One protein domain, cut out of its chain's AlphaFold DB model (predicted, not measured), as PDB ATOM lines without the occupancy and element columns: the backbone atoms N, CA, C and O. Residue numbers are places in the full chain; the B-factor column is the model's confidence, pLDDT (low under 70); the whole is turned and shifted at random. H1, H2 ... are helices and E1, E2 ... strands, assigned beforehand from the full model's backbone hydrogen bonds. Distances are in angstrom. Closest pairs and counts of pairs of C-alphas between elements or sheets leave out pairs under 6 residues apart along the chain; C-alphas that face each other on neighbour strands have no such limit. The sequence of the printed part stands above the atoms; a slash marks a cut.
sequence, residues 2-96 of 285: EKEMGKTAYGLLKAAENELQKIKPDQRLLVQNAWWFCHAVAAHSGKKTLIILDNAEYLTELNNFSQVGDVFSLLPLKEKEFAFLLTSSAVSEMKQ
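What this domain is: This is residues 2 to 96 of the 285 residues of an uncharacterized protein of Candidatus Woesearchaeota archaeon (UniProt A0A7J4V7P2). Picture a flat molecule in which a long helical hairpin, H2 and H3, makes one side, with short H1 at the end where H2 begins and H3 ends. Next to H3, near its residues 38 to 43, begins a small ribbon of two parallel strands, E1 and E2; H4 and H5 link these strands, H5 packs on H3, and H6 lies at the edge farthest from H1. The printed part has 95 residues with six named helices and two named strands, in the order H1 H2 H3 E1 H4 H5 E2 H6; the class is mostly helix. It is compact, with a radius of gyration of the C-alphas of 14.3 A, and spans 42 by 38 by 20 A.

How they stand to each other: Start at H1, residues 2 to 5, and H2, residues 7 to 20, which are close but not clearly touching; their closest C-alphas, Glu 2 and Tyr 10, are 5.3 A apart. Go on to H3, residues 27 to 45, the hub, which touches three other helices. H2 and H3 form a hairpin, at a shallow tilt of 18 degrees, opposite ways, and touch closest at the C-alphas of Ala 9 and Ala 40, 5.0 A. H1 touches H3 at residues 40 to 45 alone, closest at the C-alphas of Met 5 and Val 41, 5.4 A. Next find E1, residues 49 to 53, and its parallel neighbour E2, residues 82 to 86, at 21 degrees; N 51 and O 83 are 2.9 A apart and N 83 and O 49 3.0 A, within hydrogen-bond range. The closest C-alphas of H3 and E1 are Ala 42 and Thr 49, 5.7 A. Between the strands come H4, residues 56 to 64, and H5, residues 71 to 74, in a strand-helix-strand unit, two parallel neighbour strands with helices between, whose crossover is right-handed. H4 touches H5, closest at the C-alphas of Asn 63 and Val 71, 6.0 A. H5 touches H3 at residues 31 to 35 alone, closest at the C-alphas of Gln 32 and Leu 74, 6.1 A, while H3 and H4 are apart. Last comes H6, residues 91 to 94, close but not clearly touching H4; their closest C-alphas, Glu 57 and Met 94, are 6.8 A apart. Every O i to N i+4 pair is within hydrogen-bond range in H2 and H3; H4 has 0 of 5, but 6 of 6 O i to N i+3 pairs, and H1, H5 and H6 are too short for an i+4 pair.

Where its parts are: Find C-alpha 2 at (144.205, 139.574, 185.268), where H1 begins. H2 runs 20.0 A, and H3 27.5 A from C-alpha 27 at (135.276, 127.772, 166.330). E1 measures 12.9 A, H4 15.4 A and E2 13.1 A; H5 is short, and H6 ends at C-alpha 94, (113.706, 130.201, 170.827).

The domain as a whole: Look for the two C-alphas farthest apart at Lys 3 and Ser 92, 42.1 A. The printed part has no cut and no long link. The mean pLDDT of the printed part of this model is 91.9, and no printed residue is under 70.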
ATOM      1  N   GLU A   2     144.236 140.814 184.448       92.19
ATOM      2  CA  GLU A   2     144.205 139.574 185.268       92.19
ATOM      3  C   GLU A   2     143.712 139.798 186.709       92.19
ATOM      4  O   GLU A   2     142.830 139.090 187.182       92.19
ATOM      5  N   LYS A   3     144.211 140.838 187.385       89.69
ATOM      6  CA  LYS A   3     143.769 141.211 188.740       89.69
ATOM      7  C   LYS A   3     142.275 141.579 188.820       89.69
ATOM      8  O   LYS A   3     141.665 141.416 189.870       89.69
ATOM      9  N   GLU A   4     141.698 142.083 187.730       88.12
ATOM     10  CA  GLU A   4     140.313 142.577 187.672       88.12
ATOM     11  C   GLU A   4     139.316 141.457 187.356       88.12
ATOM     12  O   GLU A   4     138.272 141.384 187.994       88.12
ATOM     13  N   MET A   5     139.639 140.575 186.405       91.44
ATOM     14  CA  MET A   5     138.751 139.488 185.957       91.44
ATOM     15  C   MET A   5     139.060 138.125 186.591       91.44
ATOM     16  O   MET A   5     138.281 137.187 186.447       91.44
ATOM     17  N   GLY A   6     140.196 138.008 187.276       94.69
ATOM     18  CA  GLY A   6     140.688 136.763 187.848       94.69
ATOM     19  C   GLY A   6     141.555 135.963 186.877       94.69
ATOM     20  O   GLY A   6     141.450 136.066 185.650       94.69
ATOM     21  N   LYS A   7     142.419 135.119 187.448       96.50
ATOM     22  CA  LYS A   7     143.386 134.293 186.709       96.50
ATOM     23  C   LYS A   7     142.716 133.368 185.689       96.50
ATOM     24  O   LYS A   7     143.203 133.233 184.571       96.50
ATOM     25  N   THR A   8     141.587 132.759 186.053       95.12
ATOM     26  CA  THR A   8     140.854 131.826 185.183       95.12
ATOM     27  C   THR A   8     140.289 132.525 183.946       95.12
ATOM     28  O   THR A   8     140.521 132.067 182.830       95.12
ATOM     29  N   ALA A   9     139.610 133.664 184.121       95.06
ATOM     30  CA  ALA A   9     139.047 134.426 183.006       95.06
ATOM     31  C   ALA A   9     140.150 134.973 182.088       95.06
ATOM     32  O   ALA A   9     140.050 134.877 180.866       95.06
ATOM     33  N   TYR A  10     141.249 135.463 182.668       97.19
ATOM     34  CA  TYR A  10     142.406 135.912 181.896       97.19
ATOM     35  C   TYR A  10     143.045 134.772 181.087       97.19
ATOM     36  O   TYR A  10     143.401 134.963 179.925       97.19
ATOM     37  N   GLY A  11     143.136 133.571 181.665       97.38
ATOM     38  CA  GLY A  11     143.602 132.374 180.964       97.38
ATOM     39  C   GLY A  11     142.725 132.006 179.764       97.38
ATOM     40  O   GLY A  11     143.257 131.718 178.694       97.38
ATOM     41  N   LEU A  12     141.397 132.080 179.906       97.12
ATOM     42  CA  LEU A  12     140.448 131.836 178.811       97.12
ATOM     43  C   LEU A  12     140.566 132.882 177.696       97.12
ATOM     44  O   LEU A  12     140.554 132.522 176.520       97.12
ATOM     45  N   LEU A  13     140.752 134.157 178.054       95.88
ATOM     46  CA  LEU A  13     141.011 135.227 177.087       95.88
ATOM     47  C   LEU A  13     142.296 134.952 176.293       95.88
ATOM     48  O   LEU A  13     142.286 135.007 175.067       95.88
ATOM     49  N   LYS A  14     143.389 134.585 176.975       96.62
ATOM     50  CA  LYS A  14     144.655 134.229 176.316       96.62
ATOM     51  C   LYS A  14     144.547 132.982 175.449       96.62
ATOM     52  O   LYS A  14     145.126 132.948 174.366       96.62
ATOM     53  N   ALA A  15     143.790 131.980 175.885       96.50
ATOM     54  CA  ALA A  15     143.516 130.802 175.074       96.50
ATOM     55  C   ALA A  15     142.765 131.172 173.784       96.50
ATOM     56  O   ALA A  15     143.149 130.710 172.713       96.50
ATOM     57  N   ALA A  16     141.754 132.042 173.866       96.25
ATOM     58  CA  ALA A  16     141.022 132.525 172.697       96.25
ATOM     59  C   ALA A  16     141.902 133.371 171.757       96.25
ATOM     60  O   ALA A  16     141.883 133.145 170.548       96.25
ATOM     61  N   GLU A  17     142.718 134.288 172.293       95.81
ATOM     62  CA  GLU A  17     143.682 135.075 171.506       95.81
ATOM     63  C   GLU A  17     144.642 134.166 170.729       95.81
ATOM     64  O   GLU A  17     144.832 134.356 169.530       95.81
ATOM     65  N   ASN A  18     145.204 133.148 171.389       96.81
ATOM     66  CA  ASN A  18     146.116 132.193 170.759       96.81
ATOM     67  C   ASN A  18     145.417 131.327 169.700       96.81
ATOM     68  O   ASN A  18     146.001 131.043 168.654       96.81
ATOM     69  N   GLU A  19     144.174 130.907 169.950       97.44
ATOM     70  CA  GLU A  19     143.384 130.115 169.004       97.44
ATOM     71  C   GLU A  19     143.093 130.898 167.719       97.44
ATOM     72  O   GLU A  19     143.218 130.356 166.620       97.44
ATOM     73  N   LEU A  20     142.788 132.192 167.845       96.06
ATOM     74  CA  LEU A  20     142.537 133.088 166.714       96.06
ATOM     75  C   LEU A  20     143.772 133.328 165.828       96.06
ATOM     76  O   LEU A  20     143.605 133.704 164.672       96.06
ATOM     77  N   GLN A  21     144.992 133.091 166.325       96.88
ATOM     78  CA  GLN A  21     146.222 133.196 165.520       96.88
ATOM     79  C   GLN A  21     146.470 131.973 164.624       96.88
ATOM     80  O   GLN A  21     147.363 131.996 163.773       96.88
ATOM     81  N   LYS A  22     145.725 130.876 164.803       96.62
ATOM     82  CA  LYS A  22     145.894 129.676 163.978       96.62
ATOM     83  C   LYS A  22     145.320 129.897 162.580       96.62
ATOM     84  O   LYS A  22     144.304 130.556 162.405       96.62
ATOM     85  N   ILE A  23     145.908 129.224 161.588       94.69
ATOM     86  CA  ILE A  23     145.413 129.225 160.197       94.69
ATOM     87  C   ILE A  23     143.959 128.733 160.120       94.69
ATOM     88  O   ILE A  23     143.170 129.212 159.308       94.69
ATOM     89  N   LYS A  24     143.596 127.770 160.975       94.56
ATOM     90  CA  LYS A  24     142.237 127.245 161.098       94.56
ATOM     91  C   LYS A  24     141.855 127.181 162.580       94.56
ATOM     92  O   LYS A  24     142.119 126.155 163.207       94.56
ATOM     93  N   PRO A  25     141.279 128.259 163.135       95.19
ATOM     94  CA  PRO A  25     140.826 128.278 164.520       95.19
ATOM     95  C   PRO A  25     139.715 127.251 164.763       95.19
ATOM     96  O   PRO A  25     138.854 127.032 163.901       95.19
ATOM     97  N   ASP A  26     139.708 126.651 165.948       96.50
ATOM     98  CA  ASP A  26     138.593 125.851 166.450       96.50
ATOM     99  C   ASP A  26     137.448 126.780 166.888       96.50
ATOM    100  O   ASP A  26     137.470 127.386 167.964       96.50
ATOM    101  N   GLN A  27     136.422 126.906 166.038       95.94
ATOM    102  CA  GLN A  27     135.276 127.772 166.330       95.94
ATOM    103  C   GLN A  27     134.471 127.291 167.541       95.94
ATOM    104  O   GLN A  27     133.903 128.114 168.257       95.94
ATOM    105  N   ARG A  28     134.424 125.977 167.798       96.19
ATOM    106  CA  ARG A  28     133.699 125.427 168.946       96.19
ATOM    107  C   ARG A  28     134.394 125.824 170.240       96.19
ATOM    108  O   ARG A  28     133.724 126.287 171.162       96.19
ATOM    109  N   LEU A  29     135.719 125.687 170.284       95.56
ATOM    110  CA  LEU A  29     136.529 126.088 171.429       95.56
ATOM    111  C   LEU A  29     136.391 127.584 171.717       95.56
ATOM    112  O   LEU A  29     136.241 127.969 172.872       95.56
ATOM    113  N   LEU A  30     136.389 128.432 170.683       96.50
ATOM    114  CA  LEU A  30     136.202 129.877 170.845       96.50
ATOM    115  C   LEU A  30     134.856 130.218 171.499       96.50
ATOM    116  O   LEU A  30     134.820 130.996 172.453       96.50
ATOM    117  N   VAL A  31     133.764 129.599 171.041       95.69
ATOM    118  CA  VAL A  31     132.427 129.801 171.627       95.69
ATOM    119  C   VAL A  31     132.365 129.271 173.063       95.69
ATOM    120  O   VAL A  31     131.870 129.957 173.955       95.69
ATOM    121  N   GLN A  32     132.916 128.082 173.321       94.38
ATOM    122  CA  GLN A  32     132.977 127.525 174.674       94.38
ATOM    123  C   GLN A  32     133.782 128.420 175.621       94.38
ATOM    124  O   GLN A  32     133.340 128.675 176.740       94.38
ATOM    125  N   ASN A  33     134.928 128.937 175.175       95.25
ATOM    126  CA  ASN A  33     135.748 129.853 175.961       95.25
ATOM    127  C   ASN A  33     135.003 131.151 176.272       95.25
ATOM    128  O   ASN A  33     135.132 131.643 177.388       95.25
ATOM    129  N   ALA A  34     134.203 131.683 175.343       93.88
ATOM    130  CA  ALA A  34     133.376 132.860 175.604       93.88
ATOM    131  C   ALA A  34     132.358 132.602 176.731       93.88
ATOM    132  O   ALA A  34     132.244 133.409 177.653       93.88
ATOM    133  N   TRP A  35     131.685 131.447 176.732       92.12
ATOM    134  CA  TRP A  35     130.753 131.098 177.809       92.12
ATOM    135  C   TRP A  35     131.443 130.852 179.149       92.12
ATOM    136  O   TRP A  35     131.007 131.367 180.182       92.12
ATOM    137  N   TRP A  36     132.554 130.118 179.138       92.19
ATOM    138  CA  TRP A  36     133.341 129.877 180.345       92.19
ATOM    139  C   TRP A  36     134.009 131.141 180.877       92.19
ATOM    140  O   TRP A  36     134.228 131.249 182.082       92.19
ATOM    141  N   PHE A  37     134.303 132.114 180.014       93.06
ATOM    142  CA  PHE A  37     134.825 133.407 180.428       93.06
ATOM    143  C   PHE A  37     133.805 134.131 181.306       93.06
ATOM    144  O   PHE A  37     134.160 134.596 182.388       93.06
ATOM    145  N   CYS A  38     132.531 134.157 180.905       89.44
ATOM    146  CA  CYS A  38     131.477 134.761 181.716       89.44
ATOM    147  C   CYS A  38     131.346 134.084 183.090       89.44
ATOM    148  O   CYS A  38     131.263 134.777 184.105       89.44
ATOM    149  N   HIS A  39     131.400 132.749 183.131       88.75
ATOM    150  CA  HIS A  39     131.432 131.995 184.388       88.75
ATOM    151  C   HIS A  39     132.645 132.369 185.252       88.75
ATOM    152  O   HIS A  39     132.496 132.666 186.432       88.75
ATOM    153  N   ALA A  40     133.846 132.403 184.671       91.56
ATOM    154  CA  ALA A  40     135.071 132.695 185.407       91.56
ATOM    155  C   ALA A  40     135.078 134.113 186.004       91.56
ATOM    156  O   ALA A  40     135.542 134.301 187.129       91.56
ATOM    157  N   VAL A  41     134.528 135.096 185.281       90.50
ATOM    158  CA  VAL A  41     134.338 136.463 185.791       90.50
ATOM    159  C   VAL A  41     133.327 136.482 186.941       90.50
ATOM    160  O   VAL A  41     133.586 137.110 187.970       90.50
ATOM    161  N   ALA A  42     132.202 135.773 186.800       89.06
ATOM    162  CA  ALA A  42     131.193 135.658 187.851       89.06
ATOM    163  C   ALA A  42     131.780 135.037 189.131       89.06
ATOM    164  O   ALA A  42     131.663 135.630 190.206       89.06
ATOM    165  N   ALA A  43     132.492 133.916 189.001       88.44
ATOM    166  CA  ALA A  43     133.142 133.218 190.105       88.44
ATOM    167  C   ALA A  43     134.187 134.099 190.814       88.44
ATOM    168  O   ALA A  43     134.186 134.197 192.041       88.44
ATOM    169  N   HIS A  44     135.037 134.814 190.060       91.44
ATOM    170  CA  HIS A  44     136.033 135.737 190.632       91.44
ATOM    171  C   HIS A  44     135.392 136.895 191.400       91.44
ATOM    172  O   HIS A  44     135.918 137.342 192.418       91.44
ATOM    173  N   SER A  45     134.233 137.373 190.942       88.56
ATOM    174  CA  SER A  45     133.509 138.450 191.623       88.56
ATOM    175  C   SER A  45     132.925 138.031 192.980       88.56
ATOM    176  O   SER A  45     132.589 138.900 193.787       88.56
ATOM    177  N   GLY A  46     132.763 136.723 193.221       86.75
ATOM    178  CA  GLY A  46     132.109 136.170 194.410       86.75
ATOM    179  C   GLY A  46     130.620 136.519 194.529       86.75
ATOM    180  O   GLY A  46     130.031 136.356 195.599       86.75
ATOM    181  N   LYS A  47     129.998 137.037 193.462       86.75
ATOM    182  CA  LYS A  47     128.596 137.466 193.430       86.75
ATOM    183  C   LYS A  47     127.783 136.572 192.506       86.75
ATOM    184  O   LYS A  47     128.252 136.153 191.451       86.75
ATOM    185  N   LYS A  48     126.510 136.377 192.861       86.81
ATOM    186  CA  LYS A  48     125.524 135.839 191.920       86.81
ATOM    187  C   LYS A  48     125.419 136.783 190.727       86.81
ATOM    188  O   LYS A  48     125.141 137.967 190.914       86.81
ATOM    189  N   THR A  49     125.642 136.256 189.531       88.50
ATOM    190  CA  THR A  49     125.727 137.058 188.306       88.50
ATOM    191  C   THR A  49     124.588 136.707 187.350       88.50
ATOM    192  O   THR A  49     124.314 135.538 187.108       88.50
ATOM    193  N   LEU A  50     123.912 137.711 186.792       90.81
ATOM    194  CA  LEU A  50     122.938 137.524 185.718       90.81
ATOM    195  C   LEU A  50     123.557 138.015 184.410       90.81
ATOM    196  O   LEU A  50     123.971 139.170 184.326       90.81
ATOM    197  N   ILE A  51     123.611 137.147 183.404       90.19
ATOM    198  CA  ILE A  51     124.076 137.494 182.062       90.19
ATOM    199  C   ILE A  51     122.847 137.690 181.187       90.19
ATOM    200  O   ILE A  51     122.085 136.750 180.963       90.19
ATOM    201  N   ILE A  52     122.659 138.913 180.701       93.81
ATOM    202  CA  ILE A  52     121.552 139.260 179.813       93.81
ATOM    203  C   ILE A  52     122.074 139.244 178.381       93.81
ATOM    204  O   ILE A  52     122.998 139.991 178.056       93.81
ATOM    205  N   LEU A  53     121.494 138.387 177.544       93.56
ATOM    206  CA  LEU A  53     121.765 138.347 176.111       93.56
ATOM    207  C   LEU A  53     120.524 138.867 175.396       93.56
ATOM    208  O   LEU A  53     119.508 138.175 175.316       93.56
ATOM    209  N   ASP A  54     120.613 140.112 174.940       95.12
ATOM    210  CA  ASP A  54     119.539 140.749 174.192       95.12
ATOM    211  C   ASP A  54     119.557 140.292 172.727       95.12
ATOM    212  O   ASP A  54     120.632 140.208 172.129       95.12
ATOM    213  N   ASN A  55     118.389 139.994 172.155       91.81
ATOM    214  CA  ASN A  55     118.248 139.410 170.812       91.81
ATOM    215  C   ASN A  55     119.091 138.131 170.636       91.81
ATOM    216  O   ASN A  55     119.865 137.978 169.681       91.81
ATOM    217  N   ALA A  56     118.972 137.216 171.600       94.06
ATOM    218  CA  ALA A  56     119.785 136.008 171.690       94.06
ATOM    219  C   ALA A  56     119.701 135.118 170.439       94.06
ATOM    220  O   ALA A  56     120.650 134.402 170.128       94.06
ATOM    221  N   GLU A  57     118.603 135.184 169.694       91.12
ATOM    222  CA  GLU A  57     118.387 134.465 168.444       91.12
ATOM    223  C   GLU A  57     119.466 134.733 167.383       91.12
ATOM    224  O   GLU A  57     119.740 133.857 166.565       91.12
ATOM    225  N   TYR A  58     120.151 135.885 167.413       90.56
ATOM    226  CA  TYR A  58     121.276 136.150 166.508       90.56
ATOM    227  C   TYR A  58     122.476 135.235 166.760       90.56
ATOM    228  O   TYR A  58     123.263 134.979 165.852       90.56
ATOM    229  N   LEU A  59     122.612 134.676 167.966       92.56
ATOM    230  CA  LEU A  59     123.677 133.715 168.254       92.56
ATOM    231  C   LEU A  59     123.540 132.448 167.408       92.56
ATOM    232  O   LEU A  59     124.546 131.789 167.149       92.56
ATOM    233  N   THR A  60     122.334 132.126 166.925       90.25
ATOM    234  CA  THR A  60     122.120 130.981 166.027       90.25
ATOM    235  C   THR A  60     122.858 131.122 164.696       90.25
ATOM    236  O   THR A  60     123.105 130.116 164.034       90.25
ATOM    237  N   GLU A  61     123.318 132.319 164.313       89.00
ATOM    238  CA  GLU A  61     124.201 132.492 163.156       89.00
ATOM    239  C   GLU A  61     125.518 131.719 163.310       89.00
ATOM    240  O   GLU A  61     126.079 131.245 162.316       89.00
ATOM    241  N   LEU A  62     125.978 131.511 164.550       93.25
ATOM    242  CA  LEU A  62     127.150 130.690 164.857       93.25
ATOM    243  C   LEU A  62     126.924 129.205 164.532       93.25
ATOM    244  O   LEU A  62     127.895 128.481 164.314       93.25
ATOM    245  N   ASN A  63     125.673 128.758 164.393       91.75
ATOM    246  CA  ASN A  63     125.347 127.389 163.990       91.75
ATOM    247  C   ASN A  63     125.751 127.100 162.532       91.75
ATOM    248  O   ASN A  63     125.853 125.940 162.132       91.75
ATOM    249  N   ASN A  64     126.032 128.136 161.728       89.75
ATOM    250  CA  ASN A  64     126.576 127.974 160.377       89.75
ATOM    251  C   ASN A  64     128.005 127.399 160.377       89.75
ATOM    252  O   ASN A  64     128.452 126.864 159.359       89.75
ATOM    253  N   PHE A  65     128.728 127.483 161.499       92.75
ATOM    254  CA  PHE A  65     130.016 126.817 161.655       92.75
ATOM    255  C   PHE A  65     129.795 125.351 162.026       92.75
ATOM    256  O   PHE A  65     129.299 125.033 163.106       92.75
ATOM    257  N   SER A  66     130.240 124.439 161.158       92.19
ATOM    258  CA  SER A  66     130.038 122.992 161.335       92.19
ATOM    259  C   SER A  66     130.583 122.434 162.655       92.19
ATOM    260  O   SER A  66     130.069 121.434 163.145       92.19
ATOM    261  N   GLN A  67     131.601 123.074 163.243       94.94
ATOM    262  CA  GLN A  67     132.179 122.681 164.535       94.94
ATOM    263  C   GLN A  67     131.304 123.098 165.735       94.94
ATOM    264  O   GLN A  67     131.323 122.441 166.778       94.94
ATOM    265  N   VAL A  68     130.526 124.177 165.601       95.06
ATOM    266  CA  VAL A  68     129.678 124.714 166.679       95.06
ATOM    267  C   VAL A  68     128.428 123.851 166.839       95.06
ATOM    268  O   VAL A  68     128.153 123.373 167.941       95.06
ATOM    269  N   GLY A  69     127.722 123.574 165.739       91.19
ATOM    270  CA  GLY A  69     126.449 122.855 165.781       91.19
ATOM    271  C   GLY A  69     125.354 123.739 166.374       91.19
ATOM    272  O   GLY A  69     124.987 124.722 165.752       91.19
ATOM    273  N   ASP A  70     124.843 123.400 167.560       91.81
ATOM    274  CA  ASP A  70     123.903 124.245 168.310       91.81
ATOM    275  C   ASP A  70     124.656 125.085 169.352       91.81
ATOM    276  O   ASP A  70     125.143 124.552 170.354       91.81
ATOM    277  N   VAL A  71     124.738 126.399 169.130       93.75
ATOM    278  CA  VAL A  71     125.412 127.363 170.012       93.75
ATOM    279  C   VAL A  71     124.910 127.300 171.455       93.75
ATOM    280  O   VAL A  71     125.713 127.394 172.387       93.75
ATOM    281  N   PHE A  72     123.608 127.094 171.662       92.50
ATOM    282  CA  PHE A  72     123.016 127.118 172.994       92.50
ATOM    283  C   PHE A  72     123.303 125.829 173.768       92.50
ATOM    284  O   PHE A  72     123.394 125.856 174.994       92.50
ATOM    285  N   SER A  73     123.559 124.718 173.067       90.94
ATOM    286  CA  SER A  73     124.018 123.465 173.687       90.94
ATOM    287  C   SER A  73     125.395 123.585 174.359       90.94
ATOM    288  O   SER A  73     125.770 122.729 175.161       90.94
ATOM    289  N   LEU A  74     126.154 124.641 174.043       92.19
ATOM    290  CA  LEU A  74     127.482 124.907 174.600       92.19
ATOM    291  C   LEU A  74     127.445 125.705 175.905       92.19
ATOM    292  O   LEU A  74     128.498 125.911 176.510       92.19
ATOM    293  N   LEU A  75     126.269 126.171 176.331       90.25
ATOM    294  CA  LEU A  75     126.141 126.983 177.533       90.25
ATOM    295  C   LEU A  75     126.348 126.137 178.805       90.25
ATOM    296  O   LEU A  75     125.780 125.045 178.918       90.25
ATOM    297  N   PRO A  76     127.101 126.634 179.806       87.75
ATOM    298  CA  PRO A  76     127.305 125.944 181.077       87.75
ATOM    299  C   PRO A  76     126.088 126.082 182.013       87.75
ATOM    300  O   PRO A  76     126.176 126.624 183.108       87.75
ATOM    301  N   LEU A  77     124.923 125.569 181.596       84.31
ATOM    302  CA  LEU A  77     123.635 125.737 182.297       84.31
ATOM    303  C   LEU A  77     123.549 125.056 183.679       84.31
ATOM    304  O   LEU A  77     122.577 125.256 184.401       84.31
ATOM    305  N   LYS A  78     124.524 124.216 184.045       82.19
ATOM    306  CA  LYS A  78     124.537 123.480 185.325       82.19
ATOM    307  C   LYS A  78     125.204 124.248 186.469       82.19
ATOM    308  O   LYS A  78     125.109 123.814 187.617       82.19
ATOM    309  N   GLU A  79     125.876 125.351 186.167       82.12
ATOM    310  CA  GLU A  79     126.598 126.137 187.162       82.12
ATOM    311  C   GLU A  79     125.636 127.000 187.989       82.12
ATOM    312  O   GLU A  79     124.666 127.551 187.478       82.12
ATOM    313  N   LYS A  80     125.884 127.109 189.299       76.06
ATOM    314  CA  LYS A  80     124.961 127.774 190.246       76.06
ATOM    315  C   LYS A  80     125.271 129.251 190.491       76.06
ATOM    316  O   LYS A  80     124.505 129.945 191.161       76.06
ATOM    317  N   GLU A  81     126.421 129.709 190.018       79.31
ATOM    318  CA  GLU A  81     126.988 131.021 190.346       79.31
ATOM    319  C   GLU A  81     126.495 132.121 189.399       79.31
ATOM    320  O   GLU A  81     126.580 133.311 189.716       79.31
ATOM    321  N   PHE A  82     125.906 131.732 188.266       85.81
ATOM    322  CA  PHE A  82     125.315 132.654 187.316       85.81
ATOM    323  C   PHE A  82     124.074 132.070 186.635       85.81
ATOM    324  O   PHE A  82     123.859 130.862 186.623       85.81
ATOM    325  N   ALA A  83     123.252 132.954 186.078       88.69
ATOM    326  CA  ALA A  83     122.090 132.608 185.269       88.69
ATOM    327  C   ALA A  83     122.124 133.383 183.948       88.69
ATOM    328  O   ALA A  83     122.704 134.471 183.880       88.69
ATOM    329  N   PHE A  84     121.477 132.844 182.917       90.62
ATOM    330  CA  PHE A  84     121.237 133.554 181.663       90.62
ATOM    331  C   PHE A  84     119.798 134.050 181.598       90.62
ATOM    332  O   PHE A  84     118.866 133.297 181.875       90.62
ATOM    333  N   LEU A  85     119.632 135.298 181.172       94.00
ATOM    334  CA  LEU A  85     118.369 135.836 180.691       94.00
ATOM    335  C   LEU A  85     118.528 136.123 179.200       94.00
ATOM    336  O   LEU A  85     119.289 137.006 178.811       94.00
ATOM    337  N   LEU A  86     117.826 135.352 178.378       95.00
ATOM    338  CA  LEU A  86     117.785 135.540 176.932       95.00
ATOM    339  C   LEU A  86     116.524 136.331 176.590       95.00
ATOM    340  O   LEU A  86     115.429 135.921 176.975       95.00
ATOM    341  N   THR A  87     116.664 137.436 175.866       95.88
ATOM    342  CA  THR A  87     115.519 138.106 175.238       95.88
ATOM    343  C   THR A  87     115.484 137.726 173.761       95.88
ATOM    344  O   THR A  87     116.519 137.401 173.171       95.88
ATOM    345  N   SER A  88     114.292 137.725 173.167       92.50
ATOM    346  CA  SER A  88     114.146 137.417 171.750       92.50
ATOM    347  C   SER A  88     112.820 137.885 171.184       92.50
ATOM    348  O   SER A  88     111.792 137.782 171.856       92.50
ATOM    349  N   SER A  89     112.845 138.314 169.922       87.56
ATOM    350  CA  SER A  89     111.629 138.507 169.125       87.56
ATOM    351  C   SER A  89     111.301 137.284 168.250       87.56
ATOM    352  O   SER A  89     110.167 137.154 167.797       87.56
ATOM    353  N   ALA A  90     112.247 136.352 168.044       88.62
ATOM    354  CA  ALA A  90     112.021 135.070 167.355       88.62
ATOM    355  C   ALA A  90     111.469 133.996 168.306       88.62
ATOM    356  O   ALA A  90     112.132 133.006 168.636       88.62
ATOM    357  N   VAL A  91     110.228 134.185 168.754       89.50
ATOM    358  CA  VAL A  91     109.542 133.294 169.700       89.50
ATOM    359  C   VAL A  91     109.539 131.839 169.224       89.50
ATOM    360  O   VAL A  91     109.801 130.934 170.019       89.50
ATOM    361  N   SER A  92     109.235 131.592 167.948       89.25
ATOM    362  CA  SER A  92     109.138 130.234 167.403       89.25
ATOM    363  C   SER A  92     110.487 129.517 167.364       89.25
ATOM    364  O   SER A  92     110.542 128.310 167.603       89.25
ATOM    365  N   GLU A  93     111.569 130.249 167.102       88.19
ATOM    366  CA  GLU A  93     112.931 129.713 167.103       88.19
ATOM    367  C   GLU A  93     113.394 129.409 168.530       88.19
ATOM    368  O   GLU A  93     113.788 128.281 168.831       88.19
ATOM    369  N   MET A  94     113.243 130.366 169.449       90.62
ATOM    370  CA  MET A  94     113.706 130.201 170.827       90.62
ATOM    371  C   MET A  94     112.975 129.089 171.580       90.62
ATOM    372  O   MET A  94     113.581 128.405 172.407       90.62
ATOM    373  N   LYS A  95     111.698 128.842 171.261       90.75
ATOM    374  CA  LYS A  95     110.917 127.724 171.818       90.75
ATOM    375  C   LYS A  95     111.483 126.342 171.486       90.75
ATOM    376  O   LYS A  95     111.138 125.379 172.167       90.75
ATOM    377  N   GLN A  96     112.342 126.216 170.474       88.94
ATOM    378  CA  GLN A  96     112.985 124.938 170.146       88.94
ATOM    379  C   GLN A  96     114.063 124.551 171.171       88.94
ATOM    380  O   GLN A  96     114.371 123.368 171.332       88.94
TER     381      GLN A  96